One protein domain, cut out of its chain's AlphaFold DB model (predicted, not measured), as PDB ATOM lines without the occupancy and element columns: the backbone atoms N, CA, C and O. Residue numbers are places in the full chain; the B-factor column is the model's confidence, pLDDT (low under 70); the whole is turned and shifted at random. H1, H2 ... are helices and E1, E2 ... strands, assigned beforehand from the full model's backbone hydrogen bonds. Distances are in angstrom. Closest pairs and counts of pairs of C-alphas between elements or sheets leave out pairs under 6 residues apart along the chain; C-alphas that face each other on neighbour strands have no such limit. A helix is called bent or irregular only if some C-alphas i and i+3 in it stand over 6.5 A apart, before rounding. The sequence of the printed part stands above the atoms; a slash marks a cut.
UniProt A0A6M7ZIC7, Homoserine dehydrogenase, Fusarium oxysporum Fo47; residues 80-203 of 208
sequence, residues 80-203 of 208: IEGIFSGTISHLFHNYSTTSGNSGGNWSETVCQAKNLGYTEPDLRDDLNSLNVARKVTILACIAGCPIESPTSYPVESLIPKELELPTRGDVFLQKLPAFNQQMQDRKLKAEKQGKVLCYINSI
ATOM      1  N   ILE A  80     102.373-107.289 144.333       94.81
ATOM      2  CA  ILE A  80     103.783-106.917 144.189       94.81
ATOM      3  C   ILE A  80     104.264-107.419 142.833       94.81
ATOM      4  O   ILE A  80     104.174-108.609 142.548       94.81
ATOM      5  N   GLU A  81     104.802-106.527 142.003       95.44
ATOM      6  CA  GLU A  81     105.383-106.879 140.709       95.44
ATOM      7  C   GLU A  81     106.766-106.270 140.535       95.44
ATOM      8  O   GLU A  81     106.997-105.113 140.885       95.44
ATOM      9  N   GLY A  82     107.693-107.032 139.956       93.56
ATOM     10  CA  GLY A  82     109.023-106.507 139.686       93.56
ATOM     11  C   GLY A  82     110.008-107.490 139.070       93.56
ATOM     12  O   GLY A  82     109.756-108.689 138.924       93.56
ATOM     13  N   ILE A  83     111.176-106.952 138.719       93.94
ATOM     14  CA  ILE A  83     112.324-107.704 138.211       93.94
ATOM     15  C   ILE A  83     113.386-107.735 139.311       93.94
ATOM     16  O   ILE A  83     114.017-106.722 139.603       93.94
ATOM     17  N   PHE A  84     113.589-108.900 139.927       92.19
ATOM     18  CA  PHE A  84     114.437-109.032 141.121       92.19
ATOM     19  C   PHE A  84     115.822-109.654 140.851       92.19
ATOM     20  O   PHE A  84     116.572-109.938 141.790       92.19
ATOM     21  N   SER A  85     116.191-109.853 139.579       92.12
ATOM     22  CA  SER A  85     117.530-110.298 139.164       92.12
ATOM     23  C   SER A  85     118.174-109.288 138.223       92.12
ATOM     24  O   SER A  85     117.626-108.978 137.165       92.12
ATOM     25  N   GLY A  86     119.355-108.798 138.612       91.75
ATOM     26  CA  GLY A  86     120.168-107.907 137.787       91.75
ATOM     27  C   GLY A  86     120.635-108.594 136.506       91.75
ATOM     28  O   GLY A  86     120.452-108.035 135.428       91.75
ATOM     29  N   THR A  87     121.133-109.830 136.610       93.31
ATOM     30  CA  THR A  87     121.565-110.645 135.468       93.31
ATOM     31  C   THR A  87     120.436-110.842 134.463       93.31
ATOM     32  O   THR A  87     120.577-110.513 133.288       93.31
ATOM     33  N   ILE A  88     119.275-111.319 134.924       94.19
ATOM     34  CA  ILE A  88     118.126-111.578 134.048       94.19
ATOM     35  C   ILE A  88     117.610-110.265 133.453       94.19
ATOM     36  O   ILE A  88     117.345-110.202 132.253       94.19
ATOM     37  N   SER A  89     117.520-109.202 134.258       92.81
ATOM     38  CA  SER A  89     117.152-107.873 133.767       92.81
ATOM     39  C   SER A  89     118.077-107.439 132.631       92.81
ATOM     40  O   SER A  89     117.597-107.088 131.555       92.81
ATOM     41  N   HIS A  90     119.394-107.536 132.824       92.94
ATOM     42  CA  HIS A  90     120.385-107.188 131.812       92.94
ATOM     43  C   HIS A  90     120.211-108.013 130.530       92.94
ATOM     44  O   HIS A  90     120.215-107.446 129.437       92.94
ATOM     45  N   LEU A  91     119.997-109.328 130.639       94.00
ATOM     46  CA  LEU A  91     119.770-110.195 129.480       94.00
ATOM     47  C   LEU A  91     118.552-109.749 128.663       94.00
ATOM     48  O   LEU A  91     118.667-109.552 127.457       94.00
ATOM     49  N   PHE A  92     117.397-109.542 129.301       93.81
ATOM     50  CA  PHE A  92     116.181-109.146 128.585       93.81
ATOM     51  C   PHE A  92     116.256-107.726 128.020       93.81
ATOM     52  O   PHE A  92     115.787-107.517 126.904       93.81
ATOM     53  N   HIS A  93     116.894-106.781 128.721       91.12
ATOM     54  CA  HIS A  93     117.100-105.420 128.210       91.12
ATOM     55  C   HIS A  93     117.960-105.393 126.945       91.12
ATOM     56  O   HIS A  93     117.702-104.588 126.056       91.12
ATOM     57  N   ASN A  94     118.966-106.267 126.849       91.00
ATOM     58  CA  ASN A  94     119.789-106.365 125.646       91.00
ATOM     59  C   ASN A  94     119.109-107.194 124.552       91.00
ATOM     60  O   ASN A  94     119.221-106.845 123.383       91.00
ATOM     61  N   TYR A  95     118.382-108.256 124.911       92.50
ATOM     62  CA  TYR A  95     117.744-109.165 123.958       92.50
ATOM     63  C   TYR A  95     116.470-108.585 123.313       92.50
ATOM     64  O   TYR A  95     116.263-108.705 122.098       92.50
ATOM     65  N   SER A  96     115.599-107.955 124.107       90.94
ATOM     66  CA  SER A  96     114.305-107.405 123.684       90.94
ATOM     67  C   SER A  96     114.283-105.889 123.881       90.94
ATOM     68  O   SER A  96     113.968-105.380 124.953       90.94
ATOM     69  N   THR A  97     114.625-105.165 122.817       83.19
ATOM     70  CA  THR A  97     114.736-103.701 122.804       83.19
ATOM     71  C   THR A  97     113.545-103.066 122.084       83.19
ATOM     72  O   THR A  97     112.904-103.685 121.236       83.19
ATOM     73  N   THR A  98     113.259-101.798 122.384       75.75
ATOM     74  CA  THR A  98     112.234-101.007 121.677       75.75
ATOM     75  C   THR A  98     112.736-100.405 120.361       75.75
ATOM     76  O   THR A  98     111.936 -99.937 119.555       75.75
ATOM     77  N   SER A  99     114.052-100.400 120.124       65.88
ATOM     78  CA  SER A  99     114.698 -99.674 119.023       65.88
ATOM     79  C   SER A  99     114.797-100.459 117.709       65.88
ATOM     80  O   SER A  99     115.440 -99.993 116.773       65.88
ATOM     81  N   GLY A 100     114.186-101.643 117.610       55.25
ATOM     82  CA  GLY A 100     114.155-102.443 116.376       55.25
ATOM     83  C   GLY A 100     115.495-103.073 115.974       55.25
ATOM     84  O   GLY A 100     115.514-103.955 115.117       55.25
ATOM     85  N   ASN A 101     116.606-102.702 116.620       54.78
ATOM     86  CA  ASN A 101     117.840-103.475 116.565       54.78
ATOM     87  C   ASN A 101     117.626-104.741 117.390       54.78
ATOM     88  O   ASN A 101     117.648-104.717 118.623       54.78
ATOM     89  N   SER A 102     117.374-105.851 116.697       56.59
ATOM     90  CA  SER A 102     117.324-107.175 117.297       56.59
ATOM     91  C   SER A 102     118.605-107.383 118.100       56.59
ATOM     92  O   SER A 102     119.679-107.382 117.504       56.59
ATOM     93  N   GLY A 103     118.486-107.525 119.423       61.31
ATOM     94  CA  GLY A 103     119.560-107.744 120.400       61.31
ATOM     95  C   GLY A 103     120.412-109.003 120.222       61.31
ATOM     96  O   GLY A 103     120.808-109.620 121.206       61.31
ATOM     97  N   GLY A 104     120.653-109.407 118.977       79.62
ATOM     98  CA  GLY A 104     121.248-110.672 118.596       79.62
ATOM     99  C   GLY A 104     120.337-111.857 118.882       79.62
ATOM    100  O   GLY A 104     119.140-111.733 119.173       79.62
ATOM    101  N   ASN A 105     120.945-113.031 118.782       91.38
ATOM    102  CA  ASN A 105     120.350-114.274 119.240       91.38
ATOM    103  C   ASN A 105     120.401-114.371 120.774       91.38
ATOM    104  O   ASN A 105     121.345-113.889 121.396       91.38
ATOM    105  N   TRP A 106     119.447-115.079 121.393       94.00
ATOM    106  CA  TRP A 106     119.416-115.269 122.854       94.00
ATOM    107  C   TRP A 106     120.740-115.820 123.404       94.00
ATOM    108  O   TRP A 106     121.288-115.298 124.373       94.00
ATOM    109  N   SER A 107     121.306-116.833 122.743       94.50
ATOM    110  CA  SER A 107     122.593-117.422 123.117       94.50
ATOM    111  C   SER A 107     123.757-116.431 123.055       94.50
ATOM    112  O   SER A 107     124.688-116.531 123.851       94.50
ATOM    113  N   GLU A 108     123.725-115.481 122.117       93.00
ATOM    114  CA  GLU A 108     124.755-114.446 121.987       93.00
ATOM    115  C   GLU A 108     124.648-113.444 123.131       93.00
ATOM    116  O   GLU A 108     125.662-113.158 123.762       93.00
ATOM    117  N   THR A 109     123.435-112.983 123.460       93.25
ATOM    118  CA  THR A 109     123.198-112.100 124.610       93.25
ATOM    119  C   THR A 109     123.676-112.748 125.912       93.25
ATOM    120  O   THR A 109     124.365-112.119 126.714       93.25
ATOM    121  N   VAL A 110     123.372-114.036 126.099       93.75
ATOM    122  CA  VAL A 110     123.827-114.822 127.254       93.75
ATOM    123  C   VAL A 110     125.356-114.921 127.302       93.75
ATOM    124  O   VAL A 110     125.963-114.694 128.348       93.75
ATOM    125  N   CYS A 111     125.999-115.213 126.169       92.31
ATOM    126  CA  CYS A 111     127.456-115.301 126.083       92.31
ATOM    127  C   CYS A 111     128.137-113.945 126.345       92.31
ATOM    128  O   CYS A 111     129.133-113.873 127.061       92.31
ATOM    129  N   GLN A 112     127.577-112.855 125.817       92.31
ATOM    130  CA  GLN A 112     128.066-111.498 126.055       92.31
ATOM    131  C   GLN A 112     127.991-111.127 127.539       92.31
ATOM    132  O   GLN A 112     128.989-110.672 128.091       92.31
ATOM    133  N   ALA A 113     126.859-111.388 128.202       92.75
ATOM    134  CA  ALA A 113     126.711-111.139 129.636       92.75
ATOM    135  C   ALA A 113     127.747-111.917 130.467       92.75
ATOM    136  O   ALA A 113     128.337-111.356 131.390       92.75
ATOM    137  N   LYS A 114     128.036-113.172 130.087       92.12
ATOM    138  CA  LYS A 114     129.102-113.966 130.712       92.12
ATOM    139  C   LYS A 114     130.475-113.324 130.550       92.12
ATOM    140  O   LYS A 114     131.217-113.199 131.519       92.12
ATOM    141  N   ASN A 115     130.814-112.913 129.330       91.94
ATOM    142  CA  ASN A 115     132.119-112.326 129.016       91.94
ATOM    143  C   ASN A 115     132.339-110.979 129.716       91.94
ATOM    144  O   ASN A 115     133.475-110.631 130.024       91.94
ATOM    145  N   LEU A 116     131.261-110.238 129.983       92.62
ATOM    146  CA  LEU A 116     131.286-108.986 130.743       92.62
ATOM    147  C   LEU A 116     131.305-109.196 132.267       92.62
ATOM    148  O   LEU A 116     131.448-108.225 133.007       92.62
ATOM    149  N   GLY A 117     131.178-110.439 132.746       93.25
ATOM    150  CA  GLY A 117     131.169-110.758 134.175       93.25
ATOM    151  C   GLY A 117     129.868-110.381 134.888       93.25
ATOM    152  O   GLY A 117     129.882-110.165 136.095       93.25
ATOM    153  N   TYR A 118     128.750-110.288 134.162       91.75
ATOM    154  CA  TYR A 118     127.431-109.990 134.737       91.75
ATOM    155  C   TYR A 118     126.664-111.224 135.214       91.75
ATOM    156  O   TYR A 118     125.501-111.102 135.581       91.75
ATOM    157  N   THR A 119     127.281-112.399 135.171       91.88
ATOM    158  CA  THR A 119     126.655-113.672 135.527       91.88
ATOM    159  C   THR A 119     127.483-114.376 136.587       91.88
ATOM    160  O   THR A 119     128.686-114.131 136.706       91.88
ATOM    161  N   GLU A 120     126.873-115.333 137.271       89.69
ATOM    162  CA  GLU A 120     127.602-116.302 138.084       89.69
ATOM    163  C   GLU A 120     128.591-117.126 137.226       89.69
ATOM    164  O   GLU A 120     128.442-117.210 135.992       89.69
ATOM    165  N   PRO A 121     129.621-117.757 137.839       87.25
ATOM    166  CA  PRO A 121     130.572-118.610 137.118       87.25
ATOM    167  C   PRO A 121     129.879-119.697 136.282       87.25
ATOM    168  O   PRO A 121     130.269-119.967 135.133       87.25
ATOM    169  N   ASP A 122     128.815-120.278 136.845       88.44
ATOM    170  CA  ASP A 122     127.850-121.095 136.125       88.44
ATOM    171  C   ASP A 122     126.560-120.306 135.880       88.44
ATOM    172  O   ASP A 122     125.744-120.091 136.767       88.44
ATOM    173  N   LEU A 123     126.351-119.912 134.625       88.38
ATOM    174  CA  LEU A 123     125.231-119.071 134.191       88.38
ATOM    175  C   LEU A 123     123.856-119.701 134.469       88.38
ATOM    176  O   LEU A 123     122.828-119.027 134.494       88.38
ATOM    177  N   ARG A 124     123.819-121.018 134.676       90.62
ATOM    178  CA  ARG A 124     122.597-121.742 135.026       90.62
ATOM    179  C   ARG A 124     122.087-121.375 136.416       90.62
ATOM    180  O   ARG A 124     120.884-121.479 136.636       90.62
ATOM    181  N   ASP A 125     122.956-120.906 137.305       89.50
ATOM    182  CA  ASP A 125     122.569-120.437 138.637       89.50
ATOM    183  C   ASP A 125     121.735-119.147 138.568       89.50
ATOM    184  O   ASP A 125     120.835-118.950 139.384       89.50
ATOM    185  N   ASP A 126     121.951-118.321 137.539       91.25
ATOM    186  CA  ASP A 126     121.083-117.186 137.227       91.25
ATOM    187  C   ASP A 126     119.799-117.633 136.506       91.25
ATOM    188  O   ASP A 126     118.696-117.228 136.875       91.25
ATOM    189  N   LEU A 127     119.924-118.466 135.464       93.12
ATOM    190  CA  LEU A 127     118.815-118.797 134.554       93.12
ATOM    191  C   LEU A 127     117.767-119.743 135.149       93.12
ATOM    192  O   LEU A 127     116.619-119.725 134.702       93.12
ATOM    193  N   ASN A 128     118.119-120.540 136.160       91.69
ATOM    194  CA  ASN A 128     117.153-121.381 136.872       91.69
ATOM    195  C   ASN A 128     116.143-120.561 137.703       91.69
ATOM    196  O   ASN A 128     115.147-121.108 138.166       91.69
ATOM    197  N   SER A 129     116.386-119.254 137.874       91.44
ATOM    198  CA  SER A 129     115.514-118.298 138.568       91.44
ATOM    199  C   SER A 129     115.233-118.610 140.046       91.44
ATOM    200  O   SER A 129     114.391-117.966 140.670       91.44
ATOM    201  N   LEU A 130     115.994-119.511 140.672       90.44
ATOM    202  CA  LEU A 130     115.830-119.863 142.084       90.44
ATOM    203  C   LEU A 130     116.187-118.697 143.016       90.44
ATOM    204  O   LEU A 130     115.536-118.491 144.040       90.44
ATOM    205  N   ASN A 131     117.200-117.899 142.665       88.38
ATOM    206  CA  ASN A 131     117.536-116.689 143.422       88.38
ATOM    207  C   ASN A 131     116.388-115.668 143.392       88.38
ATOM    208  O   ASN A 131     116.092-115.012 144.387       88.38
ATOM    209  N   VAL A 132     115.714-115.551 142.247       91.88
ATOM    210  CA  VAL A 132     114.541-114.687 142.101       91.88
ATOM    211  C   VAL A 132     113.388-115.211 142.948       91.88
ATOM    212  O   VAL A 132     112.779-114.433 143.679       91.88
ATOM    213  N   ALA A 133     113.155-116.522 142.930       92.81
ATOM    214  CA  ALA A 133     112.151-117.159 143.765       92.81
ATOM    215  C   ALA A 133     112.393-116.879 145.265       92.81
ATOM    216  O   ALA A 133     111.509-116.416 145.981       92.81
ATOM    217  N   ARG A 134     113.625-117.019 145.764       91.00
ATOM    218  CA  ARG A 134     113.930-116.677 147.170       91.00
ATOM    219  C   ARG A 134     113.528-115.241 147.525       91.00
ATOM    220  O   ARG A 134     112.924-115.020 148.568       91.00
ATOM    221  N   LYS A 135     113.789-114.276 146.637       92.25
ATOM    222  CA  LYS A 135     113.410-112.864 146.827       92.25
ATOM    223  C   LYS A 135     111.897-112.658 146.841       92.25
ATOM    224  O   LYS A 135     111.392-111.899 147.662       92.25
ATOM    225  N   VAL A 136     111.179-113.350 145.960       92.81
ATOM    226  CA  VAL A 136     109.709-113.346 145.914       92.81
ATOM    227  C   VAL A 136     109.124-113.911 147.210       92.81
ATOM    228  O   VAL A 136     108.233-113.296 147.786       92.81
ATOM    229  N   THR A 137     109.677-115.012 147.726       92.06
ATOM    230  CA  THR A 137     109.273-115.596 149.015       92.06
ATOM    231  C   THR A 137     109.457-114.607 150.168       92.06
ATOM    232  O   THR A 137     108.544-114.445 150.972       92.06
ATOM    233  N   ILE A 138     110.579-113.880 150.220       91.31
ATOM    234  CA  ILE A 138     110.816-112.840 151.238       91.31
ATOM    235  C   ILE A 138     109.737-111.750 151.177       91.31
ATOM    236  O   ILE A 138     109.155-111.398 152.202       91.31
ATOM    237  N   LEU A 139     109.459-111.224 149.980       93.12
ATOM    238  CA  LEU A 139     108.452-110.176 149.782       93.12
ATOM    239  C   LEU A 139     107.046-110.651 150.168       93.12
ATOM    240  O   LEU A 139     106.314-109.908 150.818       93.12
ATOM    241  N   ALA A 140     106.688-111.888 149.820       92.38
ATOM    242  CA  ALA A 140     105.404-112.480 150.180       92.38
ATOM    243  C   ALA A 140     105.245-112.628 151.700       92.38
ATOM    244  O   ALA A 140     104.226-112.205 152.246       92.38
ATOM    245  N   CYS A 141     106.276-113.123 152.396       90.06
ATOM    246  CA  CYS A 141     106.267-113.238 153.855       90.06
ATOM    247  C   CYS A 141     106.063-111.878 154.542       90.06
ATOM    248  O   CYS A 141     105.296-111.785 155.499       90.06
ATOM    249  N   ILE A 142     106.712-110.813 154.049       91.19
ATOM    250  CA  ILE A 142     106.515-109.449 154.573       91.19
ATOM    251  C   ILE A 142     105.077-108.977 154.329       91.19
ATOM    252  O   ILE A 142     104.474-108.385 155.219       91.19
ATOM    253  N   ALA A 143     104.528-109.255 153.144       91.81
ATOM    254  CA  ALA A 143     103.165-108.888 152.763       91.81
ATOM    255  C   ALA A 143     102.070-109.729 153.450       91.81
ATOM    256  O   ALA A 143     100.891-109.516 153.185       91.81
ATOM    257  N   GLY A 144     102.436-110.673 154.326       87.75
ATOM    258  CA  GLY A 144     101.485-111.522 155.045       87.75
ATOM    259  C   GLY A 144     100.965-112.717 154.241       87.75
ATOM    260  O   GLY A 144      99.972-113.318 154.638       87.75
ATOM    261  N   CYS A 145     101.626-113.082 153.138       88.06
ATOM    262  CA  CYS A 145     101.333-114.278 152.348       88.06
ATOM    263  C   CYS A 145     102.332-115.398 152.717       88.06
ATOM    264  O   CYS A 145     103.523-115.294 152.394       88.06
ATOM    265  N   PRO A 146     101.897-116.454 153.431       83.19
ATOM    266  CA  PRO A 146     102.786-117.501 153.919       83.19
ATOM    267  C   PRO A 146     103.176-118.477 152.799       83.19
ATOM    268  O   PRO A 146     102.499-119.473 152.557       83.19
ATOM    269  N   ILE A 147     104.298-118.211 152.128       85.19
ATOM    270  CA  ILE A 147     104.843-119.100 151.093       85.19
ATOM    271  C   ILE A 147     105.780-120.140 151.719       85.19
ATOM    272  O   ILE A 147     106.851-119.796 152.219       85.19
ATOM    273  N   GLU A 148     105.420-121.423 151.625       86.69
ATOM    274  CA  GLU A 148     106.170-122.536 152.227       86.69
ATOM    275  C   GLU A 148     107.653-122.533 151.821       86.69
ATOM    276  O   GLU A 148     108.544-122.564 152.670       86.69
ATOM    277  N   SER A 149     107.926-122.461 150.517       87.44
ATOM    278  CA  SER A 149     109.288-122.494 149.973       87.44
ATOM    279  C   SER A 149     109.383-121.823 148.595       87.44
ATOM    280  O   SER A 149     108.362-121.648 147.925       87.44
ATOM    281  N   PRO A 150     110.590-121.515 148.082       88.69
ATOM    282  CA  PRO A 150     110.776-120.918 146.756       88.69
ATOM    283  C   PRO A 150     110.365-121.863 145.616       88.69
ATOM    284  O   PRO A 150     110.310-121.456 144.463       88.69
ATOM    285  N   THR A 151     110.104-123.134 145.933       90.19
ATOM    286  CA  THR A 151     109.654-124.178 145.006       90.19
ATOM    287  C   THR A 151     108.164-124.503 145.145       90.19
ATOM    288  O   THR A 151     107.677-125.389 144.454       90.19
ATOM    289  N   SER A 152     107.441-123.821 146.041       90.06
ATOM    290  CA  SER A 152     106.012-124.072 146.308       90.06
ATOM    291  C   SER A 152     105.051-123.350 145.350       90.06
ATOM    292  O   SER A 152     103.844-123.549 145.425       90.06
ATOM    293  N   TYR A 153     105.567-122.541 144.422       90.88
ATOM    294  CA  TYR A 153     104.787-121.784 143.440       90.88
ATOM    295  C   TYR A 153     105.450-121.834 142.053       90.88
ATOM    296  O   TYR A 153     106.608-122.247 141.934       90.88
ATOM    297  N   PRO A 154     104.738-121.440 140.977       93.31
ATOM    298  CA  PRO A 154     105.277-121.508 139.624       93.31
ATOM    299  C   PRO A 154     106.491-120.589 139.429       93.31
ATOM    300  O   PRO A 154     106.393-119.374 139.583       93.31
ATOM    301  N   VAL A 155     107.619-121.173 139.017       93.19
ATOM    302  CA  VAL A 155     108.841-120.453 138.626       93.19
ATOM    303  C   VAL A 155     109.238-120.908 137.226       93.19
ATOM    304  O   VAL A 155     109.441-122.098 136.983       93.19
ATOM    305  N   GLU A 156     109.336-119.971 136.283       93.56
ATOM    306  CA  GLU A 156     109.765-120.284 134.919       93.56
ATOM    307  C   GLU A 156     111.297-120.284 134.836       93.56
ATOM    308  O   GLU A 156     111.932-119.236 134.951       93.56
ATOM    309  N   SER A 157     111.900-121.450 134.600       94.38
ATOM    310  CA  SER A 157     113.326-121.546 134.266       94.38
ATOM    311  C   SER A 157     113.585-121.050 132.840       94.38
ATOM    312  O   SER A 157     112.843-121.369 131.911       94.38
ATOM    313  N   LEU A 158     114.674-120.302 132.653       93.88
ATOM    314  CA  LEU A 158     115.174-119.883 131.337       93.88
ATOM    315  C   LEU A 158     116.145-120.905 130.724       93.88
ATOM    316  O   LEU A 158     116.660-120.691 129.624       93.88
ATOM    317  N   ILE A 159     116.418-122.000 131.434       93.94
ATOM    318  CA  ILE A 159     117.209-123.126 130.943       93.94
ATOM    319  C   ILE A 159     116.281-124.018 130.108       93.94
ATOM    320  O   ILE A 159     115.262-124.473 130.629       93.94
ATOM    321  N   PRO A 160     116.603-124.298 128.832       93.12
ATOM    322  CA  PRO A 160     115.869-125.297 128.062       93.12
ATOM    323  C   PRO A 160     115.921-126.658 128.759       93.12
ATOM    324  O   PRO A 160     116.984-127.055 129.236       93.12
ATOM    325  N   LYS A 161     114.800-127.387 128.790       91.31
ATOM    326  CA  LYS A 161     114.661-128.655 129.534       91.31
ATOM    327  C   LYS A 161     115.750-129.672 129.182       91.31
ATOM    328  O   LYS A 161     116.264-130.377 130.040       91.31
ATOM    329  N   GLU A 162     116.147-129.716 127.917       91.38
ATOM    330  CA  GLU A 162     117.172-130.606 127.373       91.38
ATOM    331  C   GLU A 162     118.595-130.257 127.840       91.38
ATOM    332  O   GLU A 162     119.514-131.062 127.678       91.38
ATOM    333  N   LEU A 163     118.792-129.049 128.375       90.50
ATOM    334  CA  LEU A 163     120.068-128.527 128.865       90.50
ATOM    335  C   LEU A 163     120.101-128.351 130.388       90.50
ATOM    336  O   LEU A 163     121.071-127.801 130.921       90.50
ATOM    337  N   GLU A 164     119.075-128.828 131.093       87.69
ATOM    338  CA  GLU A 164     119.085-128.921 132.550       87.69
ATOM    339  C   GLU A 164     120.196-129.871 133.044       87.69
ATOM    340  O   GLU A 164     120.948-130.492 132.275       87.69
ATOM    341  N   LEU A 165     120.364-129.944 134.366       79.12
ATOM    342  CA  LEU A 165     121.313-130.868 134.982       79.12
ATOM    343  C   LEU A 165     121.037-132.312 134.514       79.12
ATOM    344  O   LEU A 165     119.878-132.701 134.395       79.12
ATOM    345  N   PRO A 166     122.083-133.117 134.244       80.19
ATOM    346  CA  PRO A 166     123.488-132.935 134.627       80.19
ATOM    347  C   PRO A 166     124.380-132.276 133.553       80.19
ATOM    348  O   PRO A 166     125.598-132.455 133.582       80.19
ATOM    349  N   THR A 167     123.825-131.525 132.594       82.12
ATOM    350  CA  THR A 167     124.630-130.808 131.582       82.12
ATOM    351  C   THR A 167     125.710-129.960 132.264       82.12
ATOM    352  O   THR A 167     125.450-129.364 133.300       82.12
ATOM    353  N   ARG A 168     126.941-129.901 131.752       87.81
ATOM    354  CA  ARG A 168     127.982-129.017 132.313       87.81
ATOM    355  C   ARG A 168     127.822-127.589 131.781       87.81
ATOM    356  O   ARG A 168     127.349-127.414 130.663       87.81
ATOM    357  N   GLY A 169     128.240-126.573 132.539       84.62
ATOM    358  CA  GLY A 169     128.077-125.162 132.150       84.62
ATOM    359  C   GLY A 169     128.765-124.767 130.829       84.62
ATOM    360  O   GLY A 169     128.260-123.921 130.093       84.62
ATOM    361  N   ASP A 170     129.885-125.407 130.480       86.62
ATOM    362  CA  ASP A 170     130.561-125.261 129.180       86.62
ATOM    363  C   ASP A 170     129.726-125.851 128.030       86.62
ATOM    364  O   ASP A 170     129.502-125.194 127.012       86.62
ATOM    365  N   VAL A 171     129.202-127.062 128.223       89.88
ATOM    366  CA  VAL A 171     128.317-127.748 127.267       89.88
ATOM    367  C   VAL A 171     126.986-127.010 127.105       89.88
ATOM    368  O   VAL A 171     126.460-126.934 125.995       89.88
ATOM    369  N   PHE A 172     126.456-126.438 128.188       92.62
ATOM    370  CA  PHE A 172     125.241-125.624 128.180       92.62
ATOM    371  C   PHE A 172     125.367-124.474 127.176       92.62
ATOM    372  O   PHE A 172     124.539-124.358 126.275       92.62
ATOM    373  N   LEU A 173     126.442-123.683 127.259       90.56
ATOM    374  CA  LEU A 173     126.659-122.548 126.356       90.56
ATOM    375  C   LEU A 173     126.844-122.972 124.900       90.56
ATOM    376  O   LEU A 173     126.356-122.289 124.004       90.56
ATOM    377  N   GLN A 174     127.514-124.101 124.655       92.56
ATOM    378  CA  GLN A 174     127.704-124.622 123.298       92.56
ATOM    379  C   GLN A 174     126.390-125.076 122.654       92.56
ATOM    380  O   GLN A 174     126.228-124.947 121.442       92.56
ATOM    381  N   LYS A 175     125.455-125.613 123.446       94.69
ATOM    382  CA  LYS A 175     124.172-126.128 122.951       94.69
ATOM    383  C   LYS A 175     123.040-125.102 122.978       94.69
ATOM    384  O   LYS A 175     122.070-125.274 122.244       94.69
ATOM    385  N   LEU A 176     123.160-124.036 123.768       94.31
ATOM    386  CA  LEU A 176     122.151-122.980 123.879       94.31
ATOM    387  C   LEU A 176     121.709-122.378 122.528       94.31
ATOM    388  O   LEU A 176     120.511-122.125 122.386       94.31
ATOM    389  N   PRO A 177     122.581-122.205 121.506       95.88
ATOM    390  CA  PRO A 177     122.157-121.699 120.201       95.88
ATOM    391  C   PRO A 177     121.047-122.516 119.524       95.88
ATOM    392  O   PRO A 177     120.243-121.949 118.786       95.88
ATOM    393  N   ALA A 178     120.948-123.821 119.807       95.56
ATOM    394  CA  ALA A 178     119.886-124.678 119.272       95.56
ATOM    395  C   ALA A 178     118.479-124.277 119.763       95.56
ATOM    396  O   ALA A 178     117.485-124.656 119.151       95.56
ATOM    397  N   PHE A 179     118.395-123.478 120.831       94.38
ATOM    398  CA  PHE A 179     117.149-123.030 121.459       94.38
ATOM    399  C   PHE A 179     116.844-121.547 121.200       94.38
ATOM    400  O   PHE A 179     115.881-121.006 121.743       94.38
ATOM    401  N   ASN A 180     117.616-120.878 120.336       94.50
ATOM    402  CA  ASN A 180     117.382-119.472 119.991       94.50
ATOM    403  C   ASN A 180     115.985-119.232 119.416       94.50
ATOM    404  O   ASN A 180     115.352-118.232 119.756       94.50
ATOM    405  N   GLN A 181     115.482-120.160 118.595       93.88
ATOM    406  CA  GLN A 181     114.167-120.019 117.972       93.88
ATOM    407  C   GLN A 181     113.040-119.959 119.012       93.88
ATOM    408  O   GLN A 181     112.136-119.141 118.885       93.88
ATOM    409  N   GLN A 182     113.134-120.748 120.088       92.81
ATOM    410  CA  GLN A 182     112.136-120.755 121.161       92.81
ATOM    411  C   GLN A 182     111.994-119.371 121.815       92.81
ATOM    412  O   GLN A 182     110.882-118.904 122.064       92.81
ATOM    413  N   MET A 183     113.114-118.693 122.079       93.31
ATOM    414  CA  MET A 183     113.099-117.334 122.631       93.31
ATOM    415  C   MET A 183     112.679-116.300 121.587       93.31
ATOM    416  O   MET A 183     111.926-115.375 121.908       93.31
ATOM    417  N   GLN A 184     113.089-116.493 120.331       93.12
ATOM    418  CA  GLN A 184     112.726-115.612 119.227       93.12
ATOM    419  C   GLN A 184     111.213-115.589 119.001       93.12
ATOM    420  O   GLN A 184     110.638-114.516 118.829       93.12
ATOM    421  N   ASP A 185     110.544-116.736 119.091       93.94
ATOM    422  CA  ASP A 185     109.090-116.820 118.950       93.94
ATOM    423  C   ASP A 185     108.362-116.038 120.057       93.94
ATOM    424  O   ASP A 185     107.389-115.325 119.789       93.94
ATOM    425  N   ARG A 186     108.862-116.104 121.303       93.25
ATOM    426  CA  ARG A 186     108.330-115.323 122.437       93.25
ATOM    427  C   ARG A 186     108.504-113.825 122.210       93.25
ATOM    428  O   ARG A 186     107.561-113.061 122.425       93.25
ATOM    429  N   LYS A 187     109.686-113.414 121.747       91.81
ATOM    430  CA  LYS A 187     110.004-112.019 121.430       91.81
ATOM    431  C   LYS A 187     109.107-111.481 120.315       91.81
ATOM    432  O   LYS A 187     108.428-110.479 120.516       91.81
ATOM    433  N   LEU A 188     109.005-112.194 119.191       91.12
ATOM    434  CA  LEU A 188     108.150-111.805 118.066       91.12
ATOM    435  C   LEU A 188     106.670-111.715 118.470       91.12
ATOM    436  O   LEU A 188     105.941-110.850 117.986       91.12
ATOM    437  N   LYS A 189     106.201-112.593 119.368       93.38
ATOM    438  CA  LYS A 189     104.836-112.520 119.911       93.38
ATOM    439  C   LYS A 189     104.603-111.239 120.719       93.38
ATOM    440  O   LYS A 189     103.519-110.668 120.610       93.38
ATOM    441  N   ALA A 190     105.585-110.796 121.504       92.06
ATOM    442  CA  ALA A 190     105.513-109.537 122.245       92.06
ATOM    443  C   ALA A 190     105.553-108.325 121.297       92.06
ATOM    444  O   ALA A 190     104.693-107.448 121.389       92.06
ATOM    445  N   GLU A 191     106.462-108.328 120.321       90.81
ATOM    446  CA  GLU A 191     106.625-107.242 119.345       90.81
ATOM    447  C   GLU A 191     105.371-107.032 118.487       90.81
ATOM    448  O   GLU A 191     104.952-105.898 118.267       90.81
ATOM    449  N   LYS A 192     104.688-108.116 118.084       92.19
ATOM    450  CA  LYS A 192     103.386-108.045 117.392       92.19
ATOM    451  C   LYS A 192     102.305-107.314 118.194       92.19
ATOM    452  O   LYS A 192     101.332-106.850 117.611       92.19
ATOM    453  N   GLN A 193     102.454-107.234 119.515       93.25
ATOM    454  CA  GLN A 193     101.554-106.502 120.409       93.25
ATOM    455  C   GLN A 193     102.088-105.110 120.780       93.25
ATOM    456  O   GLN A 193     101.523-104.471 121.664       93.25
ATOM    457  N   GLY A 194     103.185-104.650 120.165       91.25
ATOM    458  CA  GLY A 194     103.863-103.409 120.545       91.25
ATOM    459  C   GLY A 194     104.500-103.466 121.939       91.25
ATOM    460  O   GLY A 194     104.643-102.432 122.585       91.25
ATOM    461  N   LYS A 195     104.834-104.667 122.430       92.75
ATOM    462  CA  LYS A 195     105.418-104.911 123.758       92.75
ATOM    463  C   LYS A 195     106.847-105.436 123.638       92.75
ATOM    464  O   LYS A 195     107.249-105.945 122.596       92.75
ATOM    465  N   VAL A 196     107.578-105.376 124.746       91.81
ATOM    466  CA  VAL A 196     108.879-106.035 124.917       91.81
ATOM    467  C   VAL A 196     108.743-107.272 125.798       91.81
ATOM    468  O   VAL A 196     107.789-107.404 126.569       91.81
ATOM    469  N   LEU A 197     109.690-108.195 125.667       92.75
ATOM    470  CA  LEU A 197     109.779-109.381 126.502       92.75
ATOM    471  C   LEU A 197     110.612-109.062 127.750       92.75
ATOM    472  O   LEU A 197     111.763-108.642 127.641       92.75
ATOM    473  N   CYS A 198     110.047-109.297 128.933       93.06
ATOM    474  CA  CYS A 198     110.723-109.125 130.217       93.06
ATOM    475  C   CYS A 198     110.424-110.311 131.137       93.06
ATOM    476  O   CYS A 198     109.358-110.919 131.043       93.06
ATOM    477  N   TYR A 199     111.346-110.607 132.052       94.50
ATOM    478  CA  TYR A 199     111.128-111.588 133.113       94.50
ATOM    479  C   TYR A 199     110.561-110.893 134.353       94.50
ATOM    480  O   TYR A 199     111.297-110.230 135.086       94.50
ATOM    481  N   ILE A 200     109.251-111.010 134.555       93.81
ATOM    482  CA  ILE A 200     108.521-110.336 135.634       93.81
ATOM    483  C   ILE A 200     108.119-111.363 136.685       93.81
ATOM    484  O   ILE A 200     107.699-112.470 136.362       93.81
ATOM    485  N   ASN A 201     108.208-110.955 137.944       94.19
ATOM    486  CA  ASN A 201     107.691-111.692 139.084       94.19
ATOM    487  C   ASN A 201     106.446-110.977 139.580       94.19
ATOM    488  O   ASN A 201     106.451-109.748 139.647       94.19
ATOM    489  N   SER A 202     105.411-111.732 139.928       94.12
ATOM    490  CA  SER A 202     104.141-111.197 140.407       94.12
ATOM    491  C   SER A 202     103.693-111.992 141.623       94.12
ATOM    492  O   SER A 202     103.641-113.216 141.569       94.12
ATOM    493  N   ILE A 203     103.340-111.284 142.689       93.19
ATOM    494  CA  ILE A 203     102.695-111.812 143.887       93.19
ATOM    495  C   ILE A 203     101.322-111.156 143.940       93.19
ATOM    496  O   ILE A 203     101.244-109.930 144.013       93.19
TER     497      ILE A 203
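What this domain is: This is residues 80 to 203 of the 208 residues of the protein "Homoserine dehydrogenase" of Fusarium oxysporum Fo47 (UniProt A0A6M7ZIC7). A long bent helix, H5, stands across one end, its first arm H5a side by side with H2, which H1 meets at a steep tilt. At the other end H4 is near a tiny two-stranded ribbon, E1 and E2, and a long loop, residues 143 to 168, leads from H4 back to H5. The 124 printed residues run E1, H1, H2, H3, H4, H5, E2; the sheet is antiparallel and the class mostly helix. The whole is compact, with a radius of gyration of the C-alphas of 15.1 A and spans of 42 by 38 by 25 A.

Where its parts are: E1, residues 80 to 82, begins at C-alpha (103.783, -106.917, 144.189). H1 is residues 86 to 95, 14.1 A; H2 is 106 to 115, 14.4 A; H3 is 124 to 127; H4 is 130 to 142, 18.7 A. H5, residues 169 to 191, was assigned as one helix by its hydrogen bonds but is bent: C-alphas 178 and 181 are 7.5 A apart. Its arms are H5a, 169 to 178, 15.3 A, irregular with C-alphas 174 and 177 7.0 A apart, and H5b, 181 to 191, 14.9 A. E2, residues 201 to 203, ends at C-alpha (102.695, -111.812, 143.887).

How they stand to each other: E1 and E2 are antiparallel at 176 degrees, with N 80 and O 203 2.9 A apart, within hydrogen-bond range. The closest C-alphas of H4 and E2, Ala 140 and Ile 203, are 6.9 A apart. H1 and H2 touch at Tyr 95 and Thr 109, C-alphas 6.2 A apart, at a steep tilt of 48 degrees, opposite ways. H1 and H3 only just touch, with 3 pairs of C-alphas within 8 A, the closest Thr 87 and Asp 126 at 6.8 A. H2 and H5a touch at Ser 107 and Pro 177, C-alphas 5.2 A apart, at a shallow tilt of 29 degrees, opposite ways. H5a and H5b stand at a steep tilt of 62 degrees. Every O i to N i+4 pair is within hydrogen-bond range in H1, H2 and H4, against 4 of 6 in H5a and 6 of 7 in H5b; H3 is too short for such a pair.

The domain as a whole: The two C-alphas farthest apart, Gly 144 and Gln 174, are 43.2 A apart. The printed part has no cut, and the link from H4 to H5 is long, at 26 residues. Mean pLDDT of the printed part is 89.9; residues 99 to 103 are under 70.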